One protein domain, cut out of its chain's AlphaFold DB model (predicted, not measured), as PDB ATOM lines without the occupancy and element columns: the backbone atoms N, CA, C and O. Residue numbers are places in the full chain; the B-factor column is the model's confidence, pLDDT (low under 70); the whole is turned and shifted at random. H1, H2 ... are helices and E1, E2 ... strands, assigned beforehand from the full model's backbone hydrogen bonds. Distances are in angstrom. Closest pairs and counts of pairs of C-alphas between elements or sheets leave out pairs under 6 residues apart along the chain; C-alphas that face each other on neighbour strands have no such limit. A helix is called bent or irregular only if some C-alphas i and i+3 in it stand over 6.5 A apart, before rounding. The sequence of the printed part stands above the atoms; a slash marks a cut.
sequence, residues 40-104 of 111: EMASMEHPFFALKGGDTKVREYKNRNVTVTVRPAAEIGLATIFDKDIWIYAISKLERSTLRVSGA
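What this domain is: This is residues 40 to 104 of the 111 residues of the protein "Replication initiator protein A" of Arsenophonus nasoniae (son-killer infecting Nasonia vitripennis) (UniProt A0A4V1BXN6). Picture a narrow two-stranded hairpin, E1 and E2, with loops at its open end, and one long helix, H1, leading away from that end as an arm; residues 85 to 104, of which 85 to 102 belong to H1, stick out free of the rest. The arm makes much of the length, and the body without it is a small piece of hairpin and loops. The printed part has 65 residues with two named strands and one named helix, in the order E1, E2, H1 along the chain, and the sheet E1 - E2 is antiparallel. The class is mixed, helices and strands, though under half of the residues, 32, are in named elements. The whole is loose, with a radius of gyration of the C-alphas of 15.4 A and spans of 45 by 30 by 24 A.

How they stand to each other: Look first at E1, residues 59 to 63, and E2, residues 66 to 70, which form a hairpin with a tight link of 2 residues. They are antiparallel neighbours, with 167 degrees between their directions. The C-alphas of Glu 60 and Thr 69 face each other at 4.5 A. Across the pair, find N 61 and O 68 within hydrogen-bond range at 2.8 A, and N 70 and O 59 also at 2.8 A. From E2 a short link of 10 residues leads to H1, residues 81 to 102. H1 and E1 are apart, with no C-alpha of the one within 8 A of the other. In H1, 16 of 18 pairs of O i and N i+4 are within hydrogen-bond range. H1 is irregular, but only just: C-alphas 82 and 85 are 6.7 A apart.

Where its parts are: Find C-alpha 59 at (349.243, 309.826, 145.853), where E1 begins; from there it runs 13.1 A to C-alpha 63. E2 runs from Val 66 to Val 70, also 13.1 A from first to last C-alpha. Then find C-alpha 81 at (358.007, 302.218, 135.676), from which H1 runs 32.0 A to C-alpha 102 at (381.580, 295.085, 156.090). Before E1, residues 40 to 58 hold no named element.

The domain as a whole: The two C-alphas farthest apart are those of Lys 57 and Ala 104, at 45.1 A. Without the residues that stand free, the body has 45 residues and spans 32 by 25 by 13 A. The printed part has no cut, and neither of the two links between elements is long. In this predicted model the mean pLDDT of the printed part is 73.9, and residues 40 to 47 and 96 to 104 are under 70.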
ATOM      1  N   GLU A  40     354.852 291.007 137.594       52.34
ATOM      2  CA  GLU A  40     354.905 291.567 138.954       52.34
ATOM      3  C   GLU A  40     354.449 293.043 139.018       52.34
ATOM      4  O   GLU A  40     354.377 293.632 140.099       52.34
ATOM      5  N   MET A  41     354.084 293.650 137.879       53.59
ATOM      6  CA  MET A  41     353.486 294.991 137.799       53.59
ATOM      7  C   MET A  41     352.192 295.129 138.607       53.59
ATOM      8  O   MET A  41     351.895 296.220 139.094       53.59
ATOM      9  N   ALA A  42     351.427 294.043 138.745       50.66
ATOM     10  CA  ALA A  42     350.117 294.053 139.390       50.66
ATOM     11  C   ALA A  42     350.160 293.786 140.906       50.66
ATOM     12  O   ALA A  42     349.169 294.030 141.589       50.66
ATOM     13  N   SER A  43     351.282 293.288 141.441       46.88
ATOM     14  CA  SER A  43     351.337 292.748 142.814       46.88
ATOM     15  C   SER A  43     351.726 293.779 143.882       46.88
ATOM     16  O   SER A  43     351.580 293.550 145.081       46.88
ATOM     17  N   MET A  44     352.191 294.961 143.479       53.69
ATOM     18  CA  MET A  44     352.404 296.046 144.430       53.69
ATOM     19  C   MET A  44     351.053 296.720 144.671       53.69
ATOM     20  O   MET A  44     350.635 297.526 143.846       53.69
ATOM     21  N   GLU A  45     350.392 296.443 145.801       53.34
ATOM     22  CA  GLU A  45     349.145 297.123 146.226       53.34
ATOM     23  C   GLU A  45     349.218 298.662 146.078       53.34
ATOM     24  O   GLU A  45     348.199 299.344 145.948       53.34
ATOM     25  N   HIS A  46     350.434 299.225 146.062       62.12
ATOM     26  CA  HIS A  46     350.734 300.645 145.945       62.12
ATOM     27  C   HIS A  46     351.889 300.908 144.955       62.12
ATOM     28  O   HIS A  46     353.037 301.072 145.378       62.12
ATOM     29  N   PRO A  47     351.646 300.971 143.632       64.44
ATOM     30  CA  PRO A  47     352.713 301.250 142.676       64.44
ATOM     31  C   PRO A  47     353.192 302.700 142.834       64.44
ATOM     32  O   PRO A  47     352.463 303.653 142.540       64.44
ATOM     33  N   PHE A  48     354.433 302.868 143.302       71.19
ATOM     34  CA  PHE A  48     355.102 304.167 143.472       71.19
ATOM     35  C   PHE A  48     355.480 304.844 142.150       71.19
ATOM     36  O   PHE A  48     355.805 306.026 142.141       71.19
ATOM     37  N   PHE A  49     355.423 304.108 141.041       75.25
ATOM     38  CA  PHE A  49     355.785 304.592 139.716       75.25
ATOM     39  C   PHE A  49     354.545 304.937 138.882       75.25
ATOM     40  O   PHE A  49     353.446 304.413 139.095       75.25
ATOM     41  N   ALA A  50     354.699 305.848 137.926       76.94
ATOM     42  CA  ALA A  50     353.691 306.143 136.920       76.94
ATOM     43  C   ALA A  50     353.830 305.219 135.702       76.94
ATOM     44  O   ALA A  50     354.929 304.856 135.287       76.94
ATOM     45  N   LEU A  51     352.696 304.864 135.092       74.81
ATOM     46  CA  LEU A  51     352.675 304.103 133.837       74.81
ATOM     47  C   LEU A  51     353.071 304.964 132.626       74.81
ATOM     48  O   LEU A  51     353.497 304.437 131.603       74.81
ATOM     49  N   LYS A  52     352.930 306.289 132.738       76.69
ATOM     50  CA  LYS A  52     353.277 307.268 131.707       76.69
ATOM     51  C   LYS A  52     353.898 308.501 132.364       76.69
ATOM     52  O   LYS A  52     353.445 308.914 133.429       76.69
ATOM     53  N   GLY A  53     354.910 309.082 131.719       78.94
ATOM     54  CA  GLY A  53     355.522 310.337 132.163       78.94
ATOM     55  C   GLY A  53     354.516 311.491 132.208       78.94
ATOM     56  O   GLY A  53     353.524 311.489 131.473       78.94
ATOM     57  N   GLY A  54     354.771 312.467 133.081       82.06
ATOM     58  CA  GLY A  54     353.885 313.616 133.282       82.06
ATOM     59  C   GLY A  54     352.684 313.355 134.199       82.06
ATOM     60  O   GLY A  54     351.770 314.174 134.241       82.06
ATOM     61  N   ASP A  55     352.654 312.243 134.943       82.94
ATOM     62  CA  ASP A  55     351.638 312.055 135.982       82.94
ATOM     63  C   ASP A  55     351.949 312.940 137.199       82.94
ATOM     64  O   ASP A  55     352.885 312.679 137.955       82.94
ATOM     65  N   THR A  56     351.169 314.004 137.377       87.19
ATOM     66  CA  THR A  56     351.320 314.991 138.459       87.19
ATOM     67  C   THR A  56     350.362 314.754 139.628       87.19
ATOM     68  O   THR A  56     350.283 315.567 140.553       87.19
ATOM     69  N   LYS A  57     349.635 313.631 139.631       84.81
ATOM     70  CA  LYS A  57     348.705 313.306 140.714       84.81
ATOM     71  C   LYS A  57     349.462 312.998 142.003       84.81
ATOM     72  O   LYS A  57     350.312 312.111 142.052       84.81
ATOM     73  N   VAL A  58     349.101 313.704 143.072       86.56
ATOM     74  CA  VAL A  58     349.557 313.383 144.428       86.56
ATOM     75  C   VAL A  58     348.911 312.069 144.860       86.56
ATOM     76  O   VAL A  58     347.696 311.909 144.740       86.56
ATOM     77  N   ARG A  59     349.717 311.130 145.366       84.62
ATOM     78  CA  ARG A  59     349.243 309.826 145.853       84.62
ATOM     79  C   ARG A  59     349.469 309.718 147.352       84.62
ATOM     80  O   ARG A  59     350.545 310.049 147.846       84.62
ATOM     81  N   GLU A  60     348.456 309.260 148.071       85.19
ATOM     82  CA  GLU A  60     348.522 309.020 149.509       85.19
ATOM     83  C   GLU A  60     348.268 307.537 149.773       85.19
ATOM     84  O   GLU A  60     347.221 307.002 149.412       85.19
ATOM     85  N   TYR A  61     349.242 306.876 150.387       83.25
ATOM     86  CA  TYR A  61     349.194 305.460 150.720       83.25
ATOM     87  C   TYR A  61     349.064 305.315 152.228       83.25
ATOM     88  O   TYR A  61     349.915 305.800 152.976       83.25
ATOM     89  N   LYS A  62     347.995 304.657 152.674       84.31
ATOM     90  CA  LYS A  62     347.719 304.412 154.091       84.31
ATOM     91  C   LYS A  62     347.801 302.921 154.354       84.31
ATOM     92  O   LYS A  62     346.965 302.169 153.865       84.31
ATOM     93  N   ASN A  63     348.779 302.509 155.151       82.88
ATOM     94  CA  ASN A  63     348.896 301.137 155.624       82.88
ATOM     95  C   ASN A  63     348.957 301.127 157.156       82.88
ATOM     96  O   ASN A  63     349.964 301.509 157.755       82.88
ATOM     97  N   ARG A  64     347.861 300.686 157.787       85.69
ATOM     98  CA  ARG A  64     347.672 300.642 159.249       85.69
ATOM     99  C   ARG A  64     347.980 301.994 159.909       85.69
ATOM    100  O   ARG A  64     347.160 302.901 159.846       85.69
ATOM    101  N   ASN A  65     349.165 302.130 160.504       90.75
ATOM    102  CA  ASN A  65     349.624 303.320 161.224       90.75
ATOM    103  C   ASN A  65     350.613 304.177 160.418       90.75
ATOM    104  O   ASN A  65     351.087 305.193 160.922       90.75
ATOM    105  N   VAL A  66     350.947 303.778 159.191       83.44
ATOM    106  CA  VAL A  66     351.907 304.479 158.337       83.44
ATOM    107  C   VAL A  66     351.160 305.125 157.179       83.44
ATOM    108  O   VAL A  66     350.426 304.462 156.447       83.44
ATOM    109  N   THR A  67     351.360 306.429 157.014       86.44
ATOM    110  CA  THR A  67     350.858 307.188 155.866       86.44
ATOM    111  C   THR A  67     352.041 307.730 155.082       86.44
ATOM    112  O   THR A  67     352.911 308.389 155.648       86.44
ATOM    113  N   VAL A  68     352.071 307.457 153.781       85.81
ATOM    114  CA  VAL A  68     353.097 307.944 152.856       85.81
ATOM    115  C   VAL A  68     352.426 308.812 151.804       85.81
ATOM    116  O   VAL A  68     351.534 308.355 151.094       85.81
ATOM    117  N   THR A  69     352.864 310.063 151.677       87.12
ATOM    118  CA  THR A  69     352.397 310.970 150.622       87.12
ATOM    119  C   THR A  69     353.495 311.166 149.591       87.12
ATOM    120  O   THR A  69     354.572 311.669 149.910       87.12
ATOM    121  N   VAL A  70     353.202 310.823 148.342       85.31
ATOM    122  CA  VAL A  70     354.106 310.995 147.206       85.31
ATOM    123  C   VAL A  70     353.642 312.196 146.397       85.31
ATOM    124  O   VAL A  70     352.541 312.200 145.839       85.31
ATOM    125  N   ARG A  71     354.482 313.234 146.358       87.56
ATOM    126  CA  ARG A  71     354.244 314.454 145.580       87.56
ATOM    127  C   ARG A  71     355.180 314.462 144.368       87.56
ATOM    128  O   ARG A  71     356.390 314.533 144.572       87.56
ATOM    129  N   PRO A  72     354.651 314.358 143.141       86.75
ATOM    130  CA  PRO A  72     355.469 314.445 141.939       86.75
ATOM    131  C   PRO A  72     355.965 315.873 141.692       86.75
ATOM    132  O   PRO A  72     355.407 316.840 142.215       86.75
ATOM    133  N   ALA A  73     357.003 316.005 140.865       86.62
ATOM    134  CA  ALA A  73     357.459 317.307 140.391       86.62
ATOM    135  C   ALA A  73     356.438 317.892 139.401       86.62
ATOM    136  O   ALA A  73     355.942 317.174 138.535       86.62
ATOM    137  N   ALA A  74     356.144 319.190 139.508       80.19
ATOM    138  CA  ALA A  74     355.091 319.836 138.716       80.19
ATOM    139  C   ALA A  74     355.338 319.773 137.195       80.19
ATOM    140  O   ALA A  74     354.391 319.606 136.435       80.19
ATOM    141  N   GLU A  75     356.598 319.876 136.758       81.62
ATOM    142  CA  GLU A  75     356.966 319.912 135.333       81.62
ATOM    143  C   GLU A  75     357.251 318.525 134.739       81.62
ATOM    144  O   GLU A  75     357.010 318.290 133.558       81.62
ATOM    145  N   ILE A  76     357.759 317.595 135.554       80.88
ATOM    146  CA  ILE A  76     358.283 316.295 135.097       80.88
ATOM    147  C   ILE A  76     357.282 315.159 135.382       80.88
ATOM    148  O   ILE A  76     357.189 314.187 134.628       80.88
ATOM    149  N   GLY A  77     356.487 315.291 136.445       84.50
ATOM    150  CA  GLY A  77     355.613 314.237 136.950       84.50
ATOM    151  C   GLY A  77     356.344 313.221 137.831       84.50
ATOM    152  O   GLY A  77     357.469 313.432 138.286       84.50
ATOM    153  N   LEU A  78     355.654 312.128 138.135       84.56
ATOM    154  CA  LEU A  78     356.168 311.014 138.921       84.56
ATOM    155  C   LEU A  78     357.125 310.146 138.088       84.56
ATOM    156  O   LEU A  78     356.916 309.976 136.887       84.56
ATOM    157  N   ALA A  79     358.132 309.558 138.743       82.94
ATOM    158  CA  ALA A  79     359.035 308.592 138.116       82.94
ATOM    159  C   ALA A  79     358.240 307.450 137.472       82.94
ATOM    160  O   ALA A  79     357.259 306.961 138.043       82.94
ATOM    161  N   THR A  80     358.644 307.038 136.279       81.69
ATOM    162  CA  THR A  80     357.927 306.026 135.506       81.69
ATOM    163  C   THR A  80     358.385 304.623 135.868       81.69
ATOM    164  O   THR A  80     359.437 304.425 136.471       81.69
ATOM    165  N   ILE A  81     357.608 303.614 135.472       75.06
ATOM    166  CA  ILE A  81     358.007 302.218 135.676       75.06
ATOM    167  C   ILE A  81     359.316 301.861 134.956       75.06
ATOM    168  O   ILE A  81     360.033 300.972 135.404       75.06
ATOM    169  N   PHE A  82     359.666 302.587 133.894       75.62
ATOM    170  CA  PHE A  82     360.922 302.398 133.171       75.62
ATOM    171  C   PHE A  82     362.148 302.850 133.980       75.62
ATOM    172  O   PHE A  82     363.250 302.371 133.735       75.62
ATOM    173  N   ASP A  83     361.963 303.706 134.991       75.94
ATOM    174  CA  ASP A  83     363.038 304.147 135.888       75.94
ATOM    175  C   ASP A  83     363.359 303.105 136.985       75.94
ATOM    176  O   ASP A  83     364.377 303.213 137.677       75.94
ATOM    177  N   LYS A  84     362.517 302.068 137.143       74.38
ATOM    178  CA  LYS A  84     362.650 301.029 138.184       74.38
ATOM    179  C   LYS A  84     363.964 300.251 138.068       74.38
ATOM    180  O   LYS A  84     364.601 299.984 139.087       74.38
ATOM    181  N   ASP A  85     364.395 299.912 136.856       71.50
ATOM    182  CA  ASP A  85     365.598 299.092 136.645       71.50
ATOM    183  C   ASP A  85     366.877 299.844 137.037       71.50
ATOM    184  O   ASP A  85     367.816 299.255 137.577       71.50
ATOM    185  N   ILE A  86     366.885 301.171 136.862       76.94
ATOM    186  CA  ILE A  86     367.975 302.048 137.307       76.94
ATOM    187  C   ILE A  86     368.086 302.015 138.834       76.94
ATOM    188  O   ILE A  86     369.192 301.936 139.375       76.94
ATOM    189  N   TRP A  87     366.953 302.043 139.541       72.50
ATOM    190  CA  TRP A  87     366.928 301.970 141.003       72.50
ATOM    191  C   TRP A  87     367.406 300.612 141.510       72.50
ATOM    192  O   TRP A  87     368.253 300.564 142.402       72.50
ATOM    193  N   ILE A  88     366.922 299.520 140.914       76.19
ATOM    194  CA  ILE A  88     367.368 298.164 141.262       76.19
ATOM    195  C   ILE A  88     368.880 298.046 141.050       76.19
ATOM    196  O   ILE A  88     369.599 297.634 141.960       76.19
ATOM    197  N   TYR A  89     369.384 298.499 139.900       77.38
ATOM    198  CA  TYR A  89     370.813 298.492 139.602       77.38
ATOM    199  C   TYR A  89     371.636 299.285 140.630       77.38
ATOM    200  O   TYR A  89     372.647 298.787 141.138       77.38
ATOM    201  N   ALA A  90     371.207 300.506 140.960       77.12
ATOM    202  CA  ALA A  90     371.897 301.363 141.921       77.12
ATOM    203  C   ALA A  90     371.949 300.728 143.321       77.12
ATOM    204  O   ALA A  90     373.009 300.726 143.955       77.12
ATOM    205  N   ILE A  91     370.844 300.130 143.776       78.38
ATOM    206  CA  ILE A  91     370.765 299.443 145.071       78.38
ATOM    207  C   ILE A  91     371.686 298.221 145.091       78.38
ATOM    208  O   ILE A  91     372.468 298.074 146.030       78.38
ATOM    209  N   SER A  92     371.701 297.397 144.039       75.75
ATOM    210  CA  SER A  92     372.607 296.242 143.962       75.75
ATOM    211  C   SER A  92     374.086 296.647 144.000       75.75
ATOM    212  O   SER A  92     374.929 295.934 144.554       75.75
ATOM    213  N   LYS A  93     374.444 297.804 143.424       74.44
ATOM    214  CA  LYS A  93     375.811 298.345 143.515       74.44
ATOM    215  C   LYS A  93     376.132 298.863 144.912       74.44
ATOM    216  O   LYS A  93     377.234 298.590 145.395       74.44
ATOM    217  N   LEU A  94     375.193 299.555 145.555       73.12
ATOM    218  CA  LEU A  94     375.338 300.010 146.938       73.12
ATOM    219  C   LEU A  94     375.504 298.829 147.893       73.12
ATOM    220  O   LEU A  94     376.460 298.817 148.662       73.12
ATOM    221  N   GLU A  95     374.668 297.800 147.791       73.75
ATOM    222  CA  GLU A  95     374.782 296.582 148.596       73.75
ATOM    223  C   GLU A  95     376.140 295.902 148.392       73.75
ATOM    224  O   GLU A  95     376.856 295.636 149.358       73.75
ATOM    225  N   ARG A  96     376.566 295.708 147.138       65.69
ATOM    226  CA  ARG A  96     377.886 295.138 146.824       65.69
ATOM    227  C   ARG A  96     379.040 295.982 147.373       65.69
ATOM    228  O   ARG A  96     380.080 295.429 147.737       65.69
ATOM    229  N   SER A  97     378.886 297.304 147.410       65.94
ATOM    230  CA  SER A  97     379.881 298.208 147.994       65.94
ATOM    231  C   SER A  97     379.901 298.126 149.525       65.94
ATOM    232  O   SER A  97     380.972 297.983 150.106       65.94
ATOM    233  N   THR A  98     378.736 298.084 150.174       65.69
ATOM    234  CA  THR A  98     378.589 297.954 151.629       65.69
ATOM    235  C   THR A  98     379.070 296.592 152.122       65.69
ATOM    236  O   THR A  98     379.767 296.520 153.131       65.69
ATOM    237  N   LEU A  99     378.802 295.513 151.382       55.38
ATOM    238  CA  LEU A  99     379.310 294.173 151.689       55.38
ATOM    239  C   LEU A  99     380.848 294.117 151.613       55.38
ATOM    240  O   LEU A  99     381.482 293.440 152.420       55.38
ATOM    241  N   ARG A 100     381.468 294.880 150.699       53.25
ATOM    242  CA  ARG A 100     382.933 295.039 150.651       53.25
ATOM    243  C   ARG A 100     383.492 295.815 151.845       53.25
ATOM    244  O   ARG A 100     384.597 295.506 152.275       53.25
ATOM    245  N   VAL A 101     382.750 296.783 152.383       53.34
ATOM    246  CA  VAL A 101     383.168 297.562 153.565       53.34
ATOM    247  C   VAL A 101     382.936 296.778 154.867       53.34
ATOM    248  O   VAL A 101     383.776 296.816 155.760       53.34
ATOM    249  N   SER A 102     381.867 295.981 154.954       49.53
ATOM    250  CA  SER A 102     381.580 295.085 156.090       49.53
ATOM    251  C   SER A 102     382.596 293.932 156.216       49.53
ATOM    252  O   SER A 102     382.950 293.522 157.319       49.53
ATOM    253  N   GLY A 103     383.171 293.477 155.096       46.00
ATOM    254  CA  GLY A 103     384.299 292.535 155.079       46.00
ATOM    255  C   GLY A 103     385.658 293.132 155.481       46.00
ATOM    256  O   GLY A 103     386.637 292.394 155.556       46.00
ATOM    257  N   ALA A 104     385.737 294.439 155.753       44.62
ATOM    258  CA  ALA A 104     386.958 295.131 156.171       44.62
ATOM    259  C   ALA A 104     386.918 295.590 157.645       44.62
ATOM    260  O   ALA A 104     387.651 296.497 158.028       44.62
TER     261      ALA A 104